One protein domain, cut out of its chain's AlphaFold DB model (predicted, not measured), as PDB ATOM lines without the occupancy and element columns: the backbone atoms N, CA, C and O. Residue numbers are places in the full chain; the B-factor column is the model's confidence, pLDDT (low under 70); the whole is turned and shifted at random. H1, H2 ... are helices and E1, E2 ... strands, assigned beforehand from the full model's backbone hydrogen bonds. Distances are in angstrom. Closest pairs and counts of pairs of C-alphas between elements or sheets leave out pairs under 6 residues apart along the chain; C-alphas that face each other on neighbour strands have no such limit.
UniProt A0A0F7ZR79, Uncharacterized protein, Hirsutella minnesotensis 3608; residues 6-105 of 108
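What this domain is: This is residues 6 to 105 of the 108 residues of an uncharacterized protein of Hirsutella minnesotensis 3608 (UniProt A0A0F7ZR79). Two antiparallel sheets lie partly face to face as a sandwich, a strongly twisted one of four strands, E1, E7, E2 and E5, and a smaller one of three, E4, E3 and E6. The helix H1 packs over one face of the larger sheet, away from the smaller one, and E2 lies near the middle of the whole. The 100 printed residues hold one named helix and seven named strands, in the order H1, E1, E2, E3, E4, E5, E6, E7; the class is mixed, with 48 residues, under half, in named elements. The whole is compact, with a radius of gyration of the C-alphas of 13.0 A and spans of 36 by 31 by 19 A.

Where its parts are: H1, residues 12 to 23, begins at C-alpha 12, (20.012, -39.562, -26.050), and measures 17.4 A. E1 is residues 30 to 33, and E2, residues 39 to 46, is the longest strand, 19.4 A. After residues 47 to 58, E3 is residues 59 to 63, beginning at C-alpha 59, (-2.650, -37.739, -27.773), and E4 is residues 71 to 73. E5, residues 81 to 86, measures 16.8 A. E6 is residues 92 to 95. E7, residues 99 to 104, measures 17.1 A and ends at C-alpha 104, (17.474, -54.726, -25.855).

How they stand to each other: The larger sheet runs E1, E7, E2, E5, with E1 and E5 as edge strands. E1 and E7 are antiparallel at 147 degrees, with N 33 and O 101 within hydrogen-bond range at 2.7 A. E7 and E2 stand at 159 degrees, with N 43 and O 100 at 2.7 A. E2 and E5 stand at 158 degrees, with N 44 and O 83 at 2.8 A. H1 is on this sheet at a height of 7.7 A, the two forming two layers, a helix on one face of a sheet. It lies over E2, slantwise to the strands at 44 degrees on the local plane; E7 only just misses being under it, with 2 of its C-alphas falling there. The closest C-alphas of H1 and E1 are those of Ala 20 and Val 30, 6.6 A apart. In H1, 6 of 8 O i to N i+4 pairs are within range. In the smaller sheet, the hairpin E3 and E4 has N 73 and O 59 at 2.8 A, and E3 and E6 have N 62 and O 93 at 2.8 A. The sandwich, two sheets face to face, has strands at 27 degrees between the sheets; the closest C-alphas of E2 and E4, Val 46 and Thr 73, are 4.6 A apart. H1 and E3 are apart.

The domain as a whole: The C-alphas farthest apart, those of Gly 24 and Ser 56, are 36.8 A apart. The printed part has no cut. The link E2 to E3, 12 residues, is long. The mean pLDDT of the printed part is 92.4, and residues 66 to 67 are under 70.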
ATOM      1  N   ASP A   6      11.404 -37.003 -15.828       95.38
ATOM      2  CA  ASP A   6      11.614 -35.919 -16.794       95.38
ATOM      3  C   ASP A   6      13.039 -36.010 -17.358       95.38
ATOM      4  O   ASP A   6      14.032 -35.801 -16.651       95.38
ATOM      5  N   VAL A   7      13.126 -36.332 -18.646       96.25
ATOM      6  CA  VAL A   7      14.371 -36.453 -19.402       96.25
ATOM      7  C   VAL A   7      14.552 -35.347 -20.443       96.25
ATOM      8  O   VAL A   7      15.462 -35.417 -21.267       96.25
ATOM      9  N   THR A   8      13.765 -34.271 -20.380       95.00
ATOM     10  CA  THR A   8      13.764 -33.169 -21.363       95.00
ATOM     11  C   THR A   8      15.147 -32.560 -21.612       95.00
ATOM     12  O   THR A   8      15.452 -32.093 -22.708       95.00
ATOM     13  N   ARG A   9      15.997 -32.526 -20.580       94.38
ATOM     14  CA  ARG A   9      17.341 -31.923 -20.640       94.38
ATOM     15  C   ARG A   9      18.455 -32.918 -20.953       94.38
ATOM     16  O   ARG A   9      19.615 -32.515 -21.005       94.38
ATOM     17  N   PHE A  10      18.130 -34.197 -21.098       94.88
ATOM     18  CA  PHE A  10      19.116 -35.249 -21.272       94.88
ATOM     19  C   PHE A  10      19.341 -35.530 -22.752       94.88
ATOM     20  O   PHE A  10      18.408 -35.644 -23.541       94.88
ATOM     21  N   GLU A  11      20.606 -35.692 -23.114       94.69
ATOM     22  CA  GLU A  11      20.979 -36.205 -24.425       94.69
ATOM     23  C   GLU A  11      20.639 -37.695 -24.534       94.69
ATOM     24  O   GLU A  11      20.659 -38.430 -23.541       94.69
ATOM     25  N   ARG A  12      20.401 -38.169 -25.762       94.62
ATOM     26  CA  ARG A  12      20.012 -39.562 -26.050       94.62
ATOM     27  C   ARG A  12      20.874 -40.620 -25.332       94.62
ATOM     28  O   ARG A  12      20.286 -41.539 -24.762       94.62
ATOM     29  N   PRO A  13      22.220 -40.512 -25.262       96.50
ATOM     30  CA  PRO A  13      23.026 -41.484 -24.521       96.50
ATOM     31  C   PRO A  13      22.747 -41.500 -23.012       96.50
ATOM     32  O   PRO A  13      22.763 -42.555 -22.386       96.50
ATOM     33  N   ALA A  14      22.461 -40.344 -22.410       97.06
ATOM     34  CA  ALA A  14      22.129 -40.275 -20.992       97.06
ATOM     35  C   ALA A  14      20.755 -40.904 -20.711       97.06
ATOM     36  O   ALA A  14      20.604 -41.603 -19.714       97.06
ATOM     37  N   ILE A  15      19.792 -40.738 -21.623       97.00
ATOM     38  CA  ILE A  15      18.485 -41.405 -21.542       97.00
ATOM     39  C   ILE A  15      18.637 -42.931 -21.629       97.00
ATOM     40  O   ILE A  15      18.080 -43.649 -20.800       97.00
ATOM     41  N   LEU A  16      19.431 -43.437 -22.582       97.38
ATOM     42  CA  LEU A  16      19.712 -44.875 -22.679       97.38
ATOM     43  C   LEU A  16      20.422 -45.405 -21.431       97.38
ATOM     44  O   LEU A  16      20.106 -46.499 -20.984       97.38
ATOM     45  N   SER A  17      21.341 -44.632 -20.849       97.44
ATOM     46  CA  SER A  17      22.003 -44.987 -19.589       97.44
ATOM     47  C   SER A  17      21.001 -45.137 -18.435       97.44
ATOM     48  O   SER A  17      21.053 -46.124 -17.701       97.44
ATOM     49  N   ILE A  18      20.038 -44.211 -18.316       96.25
ATOM     50  CA  ILE A  18      18.943 -44.302 -17.334       96.25
ATOM     51  C   ILE A  18      18.147 -45.593 -17.553       96.25
ATOM     52  O   ILE A  18      18.013 -46.388 -16.624       96.25
ATOM     53  N   ALA A  19      17.679 -45.840 -18.777       96.19
ATOM     54  CA  ALA A  19      16.871 -47.015 -19.095       96.19
ATOM     55  C   ALA A  19      17.635 -48.332 -18.865       96.19
ATOM     56  O   ALA A  19      17.126 -49.245 -18.220       96.19
ATOM     57  N   ALA A  20      18.879 -48.421 -19.339       96.69
ATOM     58  CA  ALA A  20      19.727 -49.599 -19.172       96.69
ATOM     59  C   ALA A  20      19.959 -49.935 -17.691       96.69
ATOM     60  O   ALA A  20      19.980 -51.111 -17.323       96.69
ATOM     61  N   SER A  21      20.063 -48.914 -16.829       96.25
ATOM     62  CA  SER A  21      20.232 -49.108 -15.386       96.25
ATOM     63  C   SER A  21      19.047 -49.817 -14.720       96.25
ATOM     64  O   SER A  21      19.254 -50.547 -13.754       96.25
ATOM     65  N   TRP A  22      17.828 -49.671 -15.253       94.75
ATOM     66  CA  TRP A  22      16.630 -50.331 -14.716       94.75
ATOM     67  C   TRP A  22      16.645 -51.847 -14.917       94.75
ATOM     68  O   TRP A  22      16.056 -52.578 -14.127       94.75
ATOM     69  N   VAL A  23      17.341 -52.314 -15.954       93.81
ATOM     70  CA  VAL A  23      17.424 -53.732 -16.339       93.81
ATOM     71  C   VAL A  23      18.831 -54.319 -16.169       93.81
ATOM     72  O   VAL A  23      19.073 -55.462 -16.543       93.81
ATOM     73  N   GLY A  24      19.766 -53.557 -15.592       94.88
ATOM     74  CA  GLY A  24      21.133 -54.012 -15.319       94.88
ATOM     75  C   GLY A  24      21.978 -54.274 -16.570       94.88
ATOM     76  O   GLY A  24      22.857 -55.136 -16.536       94.88
ATOM     77  N   LEU A  25      21.717 -53.560 -17.669       95.38
ATOM     78  CA  LEU A  25      22.435 -53.704 -18.941       95.38
ATOM     79  C   LEU A  25      23.433 -52.564 -19.174       95.38
ATOM     80  O   LEU A  25      23.349 -51.502 -18.555       95.38
ATOM     81  N   ALA A  26      24.378 -52.773 -20.094       95.31
ATOM     82  CA  ALA A  26      25.216 -51.689 -20.590       95.31
ATOM     83  C   ALA A  26      24.436 -50.833 -21.601       95.31
ATOM     84  O   ALA A  26      23.548 -51.321 -22.298       95.31
ATOM     85  N   ILE A  27      24.820 -49.560 -21.732       95.94
ATOM     86  CA  ILE A  27      24.243 -48.652 -22.735       95.94
ATOM     87  C   ILE A  27      24.328 -49.230 -24.158       95.94
ATOM     88  O   ILE A  27      23.404 -49.071 -24.951       95.94
ATOM     89  N   ASP A  28      25.408 -49.953 -24.462       95.62
ATOM     90  CA  ASP A  28      25.647 -50.541 -25.780       95.62
ATOM     91  C   ASP A  28      24.735 -51.735 -26.086       95.62
ATOM     92  O   ASP A  28      24.615 -52.106 -27.255       95.62
ATOM     93  N   ASP A  29      24.057 -52.297 -25.084       96.69
ATOM     94  CA  ASP A  29      23.123 -53.416 -25.236       96.69
ATOM     95  C   ASP A  29      21.672 -52.958 -25.466       96.69
ATOM     96  O   ASP A  29      20.803 -53.792 -25.728       96.69
ATOM     97  N   VAL A  30      21.389 -51.654 -25.393       97.12
ATOM     98  CA  VAL A  30      20.035 -51.100 -25.543       97.12
ATOM     99  C   VAL A  30      19.958 -50.079 -26.675       97.12
ATOM    100  O   VAL A  30      20.943 -49.432 -27.032       97.12
ATOM    101  N   GLU A  31      18.782 -49.936 -27.272       97.31
ATOM    102  CA  GLU A  31      18.542 -49.014 -28.384       97.31
ATOM    103  C   GLU A  31      17.158 -48.379 -28.314       97.31
ATOM    104  O   GLU A  31      16.227 -48.952 -27.746       97.31
ATOM    105  N   PHE A  32      17.028 -47.209 -28.942       96.75
ATOM    106  CA  PHE A  32      15.722 -46.641 -29.249       96.75
ATOM    107  C   PHE A  32      15.070 -47.398 -30.404       96.75
ATOM    108  O   PHE A  32      15.745 -47.834 -31.336       96.75
ATOM    109  N   HIS A  33      13.751 -47.505 -30.360       96.06
ATOM    110  CA  HIS A  33      12.940 -48.176 -31.355       96.06
ATOM    111  C   HIS A  33      11.591 -47.466 -31.512       96.06
ATOM    112  O   HIS A  33      11.128 -46.780 -30.605       96.06
ATOM    113  N   GLU A  34      10.944 -47.618 -32.663       92.19
ATOM    114  CA  GLU A  34       9.671 -46.935 -32.949       92.19
ATOM    115  C   GLU A  34       8.445 -47.729 -32.485       92.19
ATOM    116  O   GLU A  34       7.367 -47.170 -32.324       92.19
ATOM    117  N   THR A  35       8.612 -49.026 -32.226       91.12
ATOM    118  CA  THR A  35       7.528 -49.937 -31.835       91.12
ATOM    119  C   THR A  35       7.756 -50.549 -30.460       91.12
ATOM    120  O   THR A  35       8.898 -50.769 -30.054       91.12
ATOM    121  N   ILE A  36       6.658 -50.934 -29.807       92.12
ATOM    122  CA  ILE A  36       6.647 -51.568 -28.480       92.12
ATOM    123  C   ILE A  36       7.253 -52.986 -28.441       92.12
ATOM    124  O   ILE A  36       7.559 -53.489 -27.367       92.12
ATOM    125  N   GLU A  37       7.443 -53.659 -29.584       91.12
ATOM    126  CA  GLU A  37       7.973 -55.035 -29.630       91.12
ATOM    127  C   GLU A  37       9.306 -55.181 -28.865       91.12
ATOM    128  O   GLU A  37      10.349 -54.670 -29.287       91.12
ATOM    129  N   GLY A  38       9.264 -55.923 -27.753       90.56
ATOM    130  CA  GLY A  38      10.421 -56.179 -26.889       90.56
ATOM    131  C   GLY A  38      10.899 -54.961 -26.091       90.56
ATOM    132  O   GLY A  38      12.001 -54.998 -25.541       90.56
ATOM    133  N   ALA A  39      10.114 -53.884 -26.050       95.12
ATOM    134  CA  ALA A  39      10.436 -52.681 -25.303       95.12
ATOM    135  C   ALA A  39      10.217 -52.873 -23.801       95.12
ATOM    136  O   ALA A  39       9.236 -53.475 -23.375       95.12
ATOM    137  N   PHE A  40      11.123 -52.311 -23.006       95.12
ATOM    138  CA  PHE A  40      11.020 -52.284 -21.545       95.12
ATOM    139  C   PHE A  40      10.879 -50.856 -20.997       95.12
ATOM    140  O   PHE A  40      10.572 -50.669 -19.821       95.12
ATOM    141  N   ALA A  41      11.085 -49.838 -21.835       96.38
ATOM    142  CA  ALA A  41      10.825 -48.448 -21.493       96.38
ATOM    143  C   ALA A  41      10.223 -47.691 -22.684       96.38
ATOM    144  O   ALA A  41      10.400 -48.077 -23.842       96.38
ATOM    145  N   ILE A  42       9.510 -46.610 -22.384       96.81
ATOM    146  CA  ILE A  42       8.873 -45.716 -23.350       96.81
ATOM    147  C   ILE A  42       9.216 -44.268 -23.002       96.81
ATOM    148  O   ILE A  42       9.143 -43.862 -21.845       96.81
ATOM    149  N   LEU A  43       9.607 -43.500 -24.010       97.00
ATOM    150  CA  LEU A  43       9.667 -42.049 -24.001       97.00
ATOM    151  C   LEU A  43       8.348 -41.513 -24.542       97.00
ATOM    152  O   LEU A  43       7.939 -41.873 -25.648       97.00
ATOM    153  N   ILE A  44       7.736 -40.613 -23.789       96.00
ATOM    154  CA  ILE A  44       6.523 -39.902 -24.166       96.00
ATOM    155  C   ILE A  44       6.884 -38.431 -24.340       96.00
ATOM    156  O   ILE A  44       7.427 -37.798 -23.430       96.00
ATOM    157  N   TYR A  45       6.593 -37.909 -25.526       96.00
ATOM    158  CA  TYR A  45       6.796 -36.519 -25.906       96.00
ATOM    159  C   TYR A  45       5.535 -35.734 -25.543       96.00
ATOM    160  O   TYR A  45       4.503 -35.819 -26.208       96.00
ATOM    161  N   VAL A  46       5.593 -35.027 -24.418       95.75
ATOM    162  CA  VAL A  46       4.469 -34.287 -23.855       95.75
ATOM    163  C   VAL A  46       4.647 -32.816 -24.201       95.75
ATOM    164  O   VAL A  46       5.663 -32.230 -23.842       95.75
ATOM    165  N   THR A  47       3.676 -32.251 -24.926       95.12
ATOM    166  CA  THR A  47       3.635 -30.873 -25.468       95.12
ATOM    167  C   THR A  47       4.774 -30.465 -26.403       95.12
ATOM    168  O   THR A  47       4.605 -29.482 -27.109       95.12
ATOM    169  N   ILE A  48       5.897 -31.184 -26.435       92.75
ATOM    170  CA  ILE A  48       7.034 -30.930 -27.321       92.75
ATOM    171  C   ILE A  48       7.431 -32.193 -28.071       92.75
ATOM    172  O   ILE A  48       7.414 -33.270 -27.485       92.75
ATOM    173  N   ASP A  49       7.822 -32.068 -29.335       89.81
ATOM    174  CA  ASP A  49       8.278 -33.185 -30.164       89.81
ATOM    175  C   ASP A  49       9.800 -33.439 -30.053       89.81
ATOM    176  O   ASP A  49      10.524 -32.820 -29.262       89.81
ATOM    177  N   ARG A  50      10.308 -34.368 -30.876       84.81
ATOM    178  CA  ARG A  50      11.745 -34.700 -30.975       84.81
ATOM    179  C   ARG A  50      12.627 -33.515 -31.385       84.81
ATOM    180  O   ARG A  50      13.812 -33.502 -31.049       84.81
ATOM    181  N   GLU A  51      12.078 -32.543 -32.103       88.88
ATOM    182  CA  GLU A  51      12.766 -31.336 -32.569       88.88
ATOM    183  C   GLU A  51      12.596 -30.149 -31.606       88.88
ATOM    184  O   GLU A  51      13.110 -29.060 -31.872       88.88
ATOM    185  N   LYS A  52      11.952 -30.371 -30.449       83.56
ATOM    186  CA  LYS A  52      11.601 -29.354 -29.445       83.56
ATOM    187  C   LYS A  52      10.604 -28.315 -29.969       83.56
ATOM    188  O   LYS A  52      10.633 -27.168 -29.521       83.56
ATOM    189  N   GLN A  53       9.748 -28.706 -30.907       90.19
ATOM    190  CA  GLN A  53       8.625 -27.902 -31.382       90.19
ATOM    191  C   GLN A  53       7.353 -28.251 -30.610       90.19
ATOM    192  O   GLN A  53       7.218 -29.368 -30.115       90.19
ATOM    193  N   ASP A  54       6.418 -27.307 -30.523       91.00
ATOM    194  CA  ASP A  54       5.157 -27.516 -29.813       91.00
ATOM    195  C   ASP A  54       4.271 -28.543 -30.533       91.00
ATOM    196  O   ASP A  54       3.957 -28.414 -31.719       91.00
ATOM    197  N   ILE A  55       3.795 -29.535 -29.785       90.62
ATOM    198  CA  ILE A  55       2.784 -30.486 -30.238       90.62
ATOM    199  C   ILE A  55       1.414 -29.822 -30.098       90.62
ATOM    200  O   ILE A  55       0.915 -29.590 -28.995       90.62
ATOM    201  N   SER A  56       0.793 -29.536 -31.239       85.12
ATOM    202  CA  SER A  56      -0.547 -28.940 -31.294       85.12
ATOM    203  C   SER A  56      -1.688 -29.962 -31.249       85.12
ATOM    204  O   SER A  56      -2.815 -29.581 -30.938       85.12
ATOM    205  N   GLU A  57      -1.406 -31.233 -31.539       88.31
ATOM    206  CA  GLU A  57      -2.384 -32.323 -31.567       88.31
ATOM    207  C   GLU A  57      -2.436 -33.038 -30.213       88.31
ATOM    208  O   GLU A  57      -1.422 -33.191 -29.534       88.31
ATOM    209  N   ASN A  58      -3.632 -33.438 -29.783       91.56
ATOM    210  CA  ASN A  58      -3.783 -34.183 -28.538       91.56
ATOM    211  C   ASN A  58      -3.480 -35.660 -28.778       91.56
ATOM    212  O   ASN A  58      -3.856 -36.199 -29.813       91.56
ATOM    213  N   GLY A  59      -2.888 -36.301 -27.778       94.75
ATOM    214  CA  GLY A  59      -2.650 -37.739 -27.773       94.75
ATOM    215  C   GLY A  59      -2.733 -38.295 -26.363       94.75
ATOM    216  O   GLY A  59      -2.815 -37.548 -25.380       94.75
ATOM    217  N   ILE A  60      -2.744 -39.615 -26.249       94.94
ATOM    218  CA  ILE A  60      -2.848 -40.305 -24.972       94.94
ATOM    219  C   ILE A  60      -2.022 -41.589 -24.977       94.94
ATOM    220  O   ILE A  60      -1.986 -42.346 -25.948       94.94
ATOM    221  N   VAL A  61      -1.361 -41.845 -23.852       94.19
ATOM    222  CA  VAL A  61      -0.666 -43.101 -23.582       94.19
ATOM    223  C   VAL A  61      -1.291 -43.754 -22.358       94.19
ATOM    224  O   VAL A  61      -1.303 -43.176 -21.271       94.19
ATOM    225  N   MET A  62      -1.808 -44.965 -22.540       93.38
ATOM    226  CA  MET A  62      -2.412 -45.771 -21.483       93.38
ATOM    227  C   MET A  62      -1.509 -46.957 -21.159       93.38
ATOM    228  O   MET A  62      -1.099 -47.707 -22.044       93.38
ATOM    229  N   PHE A  63      -1.233 -47.153 -19.879       91.00
ATOM    230  CA  PHE A  63      -0.523 -48.320 -19.373       91.00
ATOM    231  C   PHE A  63      -1.565 -49.354 -18.942       91.00
ATOM    232  O   PHE A  63      -2.530 -49.001 -18.273       91.00
ATOM    233  N   ALA A  64      -1.410 -50.608 -19.365       85.62
ATOM    234  CA  ALA A  64      -2.446 -51.629 -19.190       85.62
ATOM    235  C   ALA A  64      -2.644 -52.098 -17.735       85.62
ATOM    236  O   ALA A  64      -3.600 -52.819 -17.455       85.62
ATOM    237  N   ASP A  65      -1.760 -51.704 -16.820       77.31
ATOM    238  CA  ASP A  65      -1.910 -52.009 -15.404       77.31
ATOM    239  C   ASP A  65      -2.900 -51.013 -14.768       77.31
ATOM    240  O   ASP A  65      -2.697 -49.797 -14.784       77.31
ATOM    241  N   ASP A  66      -3.979 -51.557 -14.198       58.06
ATOM    242  CA  ASP A  66      -5.268 -50.910 -13.872       58.06
ATOM    243  C   ASP A  66      -5.239 -49.766 -12.824       58.06
ATOM    244  O   ASP A  66      -6.283 -49.273 -12.400       58.06
ATOM    245  N   GLU A  67      -4.066 -49.306 -12.389       68.56
ATOM    246  CA  GLU A  67      -3.929 -48.279 -11.339       68.56
ATOM    247  C   GLU A  67      -3.226 -46.993 -11.797       68.56
ATOM    248  O   GLU A  67      -2.932 -46.119 -10.973       68.56
ATOM    249  N   THR A  68      -2.915 -46.853 -13.086       70.31
ATOM    250  CA  THR A  68      -2.201 -45.673 -13.590       70.31
ATOM    251  C   THR A  68      -3.070 -44.810 -14.481       70.31
ATOM    252  O   THR A  68      -3.624 -45.276 -15.473       70.31
ATOM    253  N   GLU A  69      -3.161 -43.529 -14.121       84.50
ATOM    254  CA  GLU A  69      -3.779 -42.527 -14.977       84.50
ATOM    255  C   GLU A  69      -3.025 -42.434 -16.311       84.50
ATOM    256  O   GLU A  69      -1.796 -42.578 -16.350       84.50
ATOM    257  N   PRO A  70      -3.753 -42.217 -17.413       89.75
ATOM    258  CA  PRO A  70      -3.138 -42.077 -18.715       89.75
ATOM    259  C   PRO A  70      -2.303 -40.799 -18.806       89.75
ATOM    260  O   PRO A  70      -2.631 -39.772 -18.212       89.75
ATOM    261  N   VAL A  71      -1.254 -40.837 -19.622       92.44
ATOM    262  CA  VAL A  71      -0.456 -39.649 -19.936       92.44
ATOM    263  C   VAL A  71      -1.072 -38.966 -21.148       92.44
ATOM    264  O   VAL A  71      -0.991 -39.479 -22.261       92.44
ATOM    265  N   VAL A  72      -1.687 -37.806 -20.926       94.12
ATOM    266  CA  VAL A  72      -2.201 -36.938 -21.994       94.12
ATOM    267  C   VAL A  72      -1.051 -36.111 -22.572       94.12
ATOM    268  O   VAL A  72      -0.262 -35.533 -21.824       94.12
ATOM    269  N   THR A  73      -0.963 -36.038 -23.898       94.56
ATOM    270  CA  THR A  73      -0.005 -35.222 -24.657       94.56
ATOM    271  C   THR A  73      -0.724 -34.107 -25.422       94.56
ATOM    272  O   THR A  73      -1.931 -34.171 -25.646       94.56
ATOM    273  N   GLY A  74       0.015 -33.074 -25.839       92.50
ATOM    274  CA  GLY A  74      -0.536 -31.955 -26.612       92.50
ATOM    275  C   GLY A  74      -1.167 -30.857 -25.753       92.50
ATOM    276  O   GLY A  74      -0.740 -30.608 -24.628       92.50
ATOM    277  N   GLN A  75      -2.190 -30.179 -26.278       87.44
ATOM    278  CA  GLN A  75      -2.744 -28.939 -25.702       87.44
ATOM    279  C   GLN A  75      -3.400 -29.106 -24.323       87.44
ATOM    280  O   GLN A  75      -3.572 -28.119 -23.605       87.44
ATOM    281  N   HIS A  76      -3.795 -30.326 -23.956       86.56
ATOM    282  CA  HIS A  76      -4.452 -30.631 -22.679       86.56
ATOM    283  C   HIS A  76      -3.565 -31.401 -21.698       86.56
ATOM    284  O   HIS A  76      -4.058 -31.884 -20.682       86.56
ATOM    285  N   ALA A  77      -2.272 -31.532 -21.994       90.19
ATOM    286  CA  ALA A  77      -1.348 -32.212 -21.106       90.19
ATOM    287  C   ALA A  77      -1.131 -31.429 -19.799       90.19
ATOM    288  O   ALA A  77      -0.926 -30.216 -19.809       90.19
ATOM    289  N   GLU A  78      -1.126 -32.140 -18.671       87.31
ATOM    290  CA  GLU A  78      -0.760 -31.571 -17.365       87.31
ATOM    291  C   GLU A  78       0.760 -31.512 -17.158       87.31
ATOM    292  O   GLU A  78       1.270 -30.699 -16.386       87.31
ATOM    293  N   LEU A  79       1.486 -32.386 -17.860       87.88
ATOM    294  CA  LEU A  79       2.942 -32.425 -17.888       87.88
ATOM    295  C   LEU A  79       3.459 -31.706 -19.138       87.88
ATOM    296  O   LEU A  79       2.755 -31.555 -20.130       87.88
ATOM    297  N   HIS A  80       4.720 -31.290 -19.095       92.44
ATOM    298  CA  HIS A  80       5.434 -30.720 -20.234       92.44
ATOM    299  C   HIS A  80       6.795 -31.404 -20.338       92.44
ATOM    300  O   HIS A  80       7.425 -31.675 -19.311       92.44
ATOM    301  N   GLY A  81       7.277 -31.646 -21.556       94.81
ATOM    302  CA  GLY A  81       8.617 -32.172 -21.798       94.81
ATOM    303  C   GLY A  81       8.652 -33.619 -22.281       94.81
ATOM    304  O   GLY A  81       7.654 -34.188 -22.706       94.81
ATOM    305  N   ILE A  82       9.829 -34.232 -22.207       95.75
ATOM    306  CA  ILE A  82      10.049 -35.627 -22.596       95.75
ATOM    307  C   ILE A  82      10.154 -36.453 -21.323       95.75
ATOM    308  O   ILE A  82      11.014 -36.190 -20.482       95.75
ATOM    309  N   TRP A  83       9.305 -37.463 -21.191       95.94
ATOM    310  CA  TRP A  83       9.214 -38.286 -19.990       95.94
ATOM    311  C   TRP A  83       9.498 -39.744 -20.316       95.94
ATOM    312  O   TRP A  83       8.955 -40.271 -21.283       95.94
ATOM    313  N   ILE A  84      10.329 -40.404 -19.510       96.19
ATOM    314  CA  ILE A  84      10.597 -41.840 -19.640       96.19
ATOM    315  C   ILE A  84       9.848 -42.635 -18.568       96.19
ATOM    316  O   ILE A  84       9.887 -42.288 -17.386       96.19
ATOM    317  N   PHE A  85       9.208 -43.725 -18.984       94.56
ATOM    318  CA  PHE A  85       8.472 -44.659 -18.133       94.56
ATOM    319  C   PHE A  85       8.921 -46.098 -18.397       94.56
ATOM    320  O   PHE A  85       9.351 -46.426 -19.506       94.56
ATOM    321  N   ALA A  86       8.792 -46.965 -17.393       93.25
ATOM    322  CA  ALA A  86       8.889 -48.406 -17.599       93.25
ATOM    323  C   ALA A  86       7.644 -48.910 -18.349       93.25
ATOM    324  O   ALA A  86       6.532 -48.451 -18.085       93.25
ATOM    325  N   VAL A  87       7.830 -49.851 -19.273       92.56
ATOM    326  CA  VAL A  87       6.723 -50.551 -19.937       92.56
ATOM    327  C   VAL A  87       6.264 -51.688 -19.013       92.56
ATOM    328  O   VAL A  87       7.084 -52.552 -18.696       92.56
ATOM    329  N   PRO A  88       5.000 -51.702 -18.555       89.31
ATOM    330  CA  PRO A  88       4.476 -52.771 -17.711       89.31
ATOM    331  C   PRO A  88       4.280 -54.073 -18.493       89.31
ATOM    332  O   PRO A  88       4.182 -54.064 -19.722       89.31
ATOM    333  N   GLU A  89       4.149 -55.193 -17.777       85.44
ATOM    334  CA  GLU A  89       3.900 -56.511 -18.384       85.44
ATOM    335  C   GLU A  89       2.590 -56.549 -19.182       85.44
ATOM    336  O   GLU A  89       2.535 -57.193 -20.232       85.44
ATOM    337  N   GLY A  90       1.557 -55.823 -18.735       85.94
ATOM    338  CA  GLY A  90       0.296 -55.687 -19.466       85.94
ATOM    339  C   GLY A  90       0.420 -54.917 -20.789       85.94
ATOM    340  O   GLY A  90      -0.473 -54.999 -21.635       85.94
ATOM    341  N   GLY A  91       1.523 -54.193 -20.995       89.62
ATOM    342  CA  GLY A  91       1.799 -53.414 -22.195       89.62
ATOM    343  C   GLY A  91       1.326 -51.960 -22.139       89.62
ATOM    344  O   GLY A  91       0.900 -51.433 -21.110       89.62
ATOM    345  N   VAL A  92       1.447 -51.287 -23.283       92.94
ATOM    346  CA  VAL A  92       1.113 -49.870 -23.460       92.94
ATOM    347  C   VAL A  92       0.257 -49.709 -24.708       92.94
ATOM    348  O   VAL A  92       0.552 -50.294 -25.751       92.94
ATOM    349  N   PHE A  93      -0.782 -48.893 -24.597       93.44
ATOM    350  CA  PHE A  93      -1.596 -48.424 -25.707       93.44
ATOM    351  C   PHE A  93      -1.273 -46.952 -25.979       93.44
ATOM    352  O   PHE A  93      -1.207 -46.147 -25.050       93.44
ATOM    353  N   VAL A  94      -1.043 -46.614 -27.246       94.69
ATOM    354  CA  VAL A  94      -0.673 -45.267 -27.704       94.69
ATOM    355  C   VAL A  94      -1.678 -44.841 -28.764       94.69
ATOM    356  O   VAL A  94      -1.867 -45.566 -29.741       94.69
ATOM    357  N   ASP A  95      -2.293 -43.680 -28.570       95.12
ATOM    358  CA  ASP A  95      -3.264 -43.084 -29.489       95.12
ATOM    359  C   ASP A  95      -2.894 -41.619 -29.736       95.12
ATOM    360  O   ASP A  95      -2.794 -40.838 -28.789       95.12
ATOM    361  N   ASP A  96      -2.581 -41.287 -30.991       93.38
ATOM    362  CA  ASP A  96      -2.152 -39.959 -31.469       93.38
ATOM    363  C   ASP A  96      -1.061 -39.255 -30.625       93.38
ATOM    364  O   ASP A  96      -0.908 -38.035 -30.634       93.38
ATOM    365  N   ALA A  97      -0.248 -40.028 -29.899       94.06
ATOM    366  CA  ALA A  97       0.857 -39.532 -29.086       94.06
ATOM    367  C   ALA A  97       2.212 -39.834 -29.738       94.06
ATOM    368  O   ALA A  97       2.469 -40.931 -30.243       94.06
ATOM    369  N   HIS A  98       3.129 -38.866 -29.675       94.88
ATOM    370  CA  HIS A  98       4.497 -39.074 -30.137       94.88
ATOM    371  C   HIS A  98       5.290 -39.832 -29.070       94.88
ATOM    372  O   HIS A  98       5.485 -39.358 -27.950       94.88
ATOM    373  N   THR A  99       5.762 -41.027 -29.423       95.31
ATOM    374  CA  THR A  99       6.538 -41.879 -28.517       95.31
ATOM    375  C   THR A  99       7.815 -42.415 -29.166       95.31
ATOM    376  O   THR A  99       7.961 -42.481 -30.391       95.31
ATOM    377  N   GLU A 100       8.764 -42.814 -28.328       96.75
ATOM    378  CA  GLU A 100       9.866 -43.714 -28.680       96.75
ATOM    379  C   GLU A 100       9.933 -44.825 -27.646       96.75
ATOM    380  O   GLU A 100       9.635 -44.614 -26.480       96.75
ATOM    381  N   PHE A 101      10.364 -46.006 -28.045       97.25
ATOM    382  CA  PHE A 101      10.538 -47.139 -27.152       97.25
ATOM    383  C   PHE A 101      12.022 -47.420 -26.954       97.25
ATOM    384  O   PHE A 101      12.840 -47.079 -27.805       97.25
ATOM    385  N   ILE A 102      12.385 -48.049 -25.842       97.38
ATOM    386  CA  ILE A 102      13.733 -48.566 -25.609       97.38
ATOM    387  C   ILE A 102      13.637 -50.069 -25.392       97.38
ATOM    388  O   ILE A 102      12.831 -50.547 -24.586       97.38
ATOM    389  N   ARG A 103      14.481 -50.808 -26.110       96.88
ATOM    390  CA  ARG A 103      14.567 -52.268 -26.047       96.88
ATOM    391  C   ARG A 103      16.011 -52.747 -25.993       96.88
ATOM    392  O   ARG A 103      16.944 -51.980 -26.226       96.88
ATOM    393  N   VAL A 104      16.184 -54.038 -25.721       96.38
ATOM    394  CA  VAL A 104      17.474 -54.726 -25.855       96.38
ATOM    395  C   VAL A 104      17.776 -54.940 -27.339       96.38
ATOM    396  O   VAL A 104      16.905 -55.387 -28.091       96.38
ATOM    397  N   LYS A 105      19.005 -54.643 -27.768       94.56
ATOM    398  CA  LYS A 105      19.449 -54.893 -29.145       94.56
ATOM    399  C   LYS A 105      19.390 -56.386 -29.458       94.56
ATOM    400  O   LYS A 105      19.858 -57.217 -28.676       94.56
TER     401      LYS A 105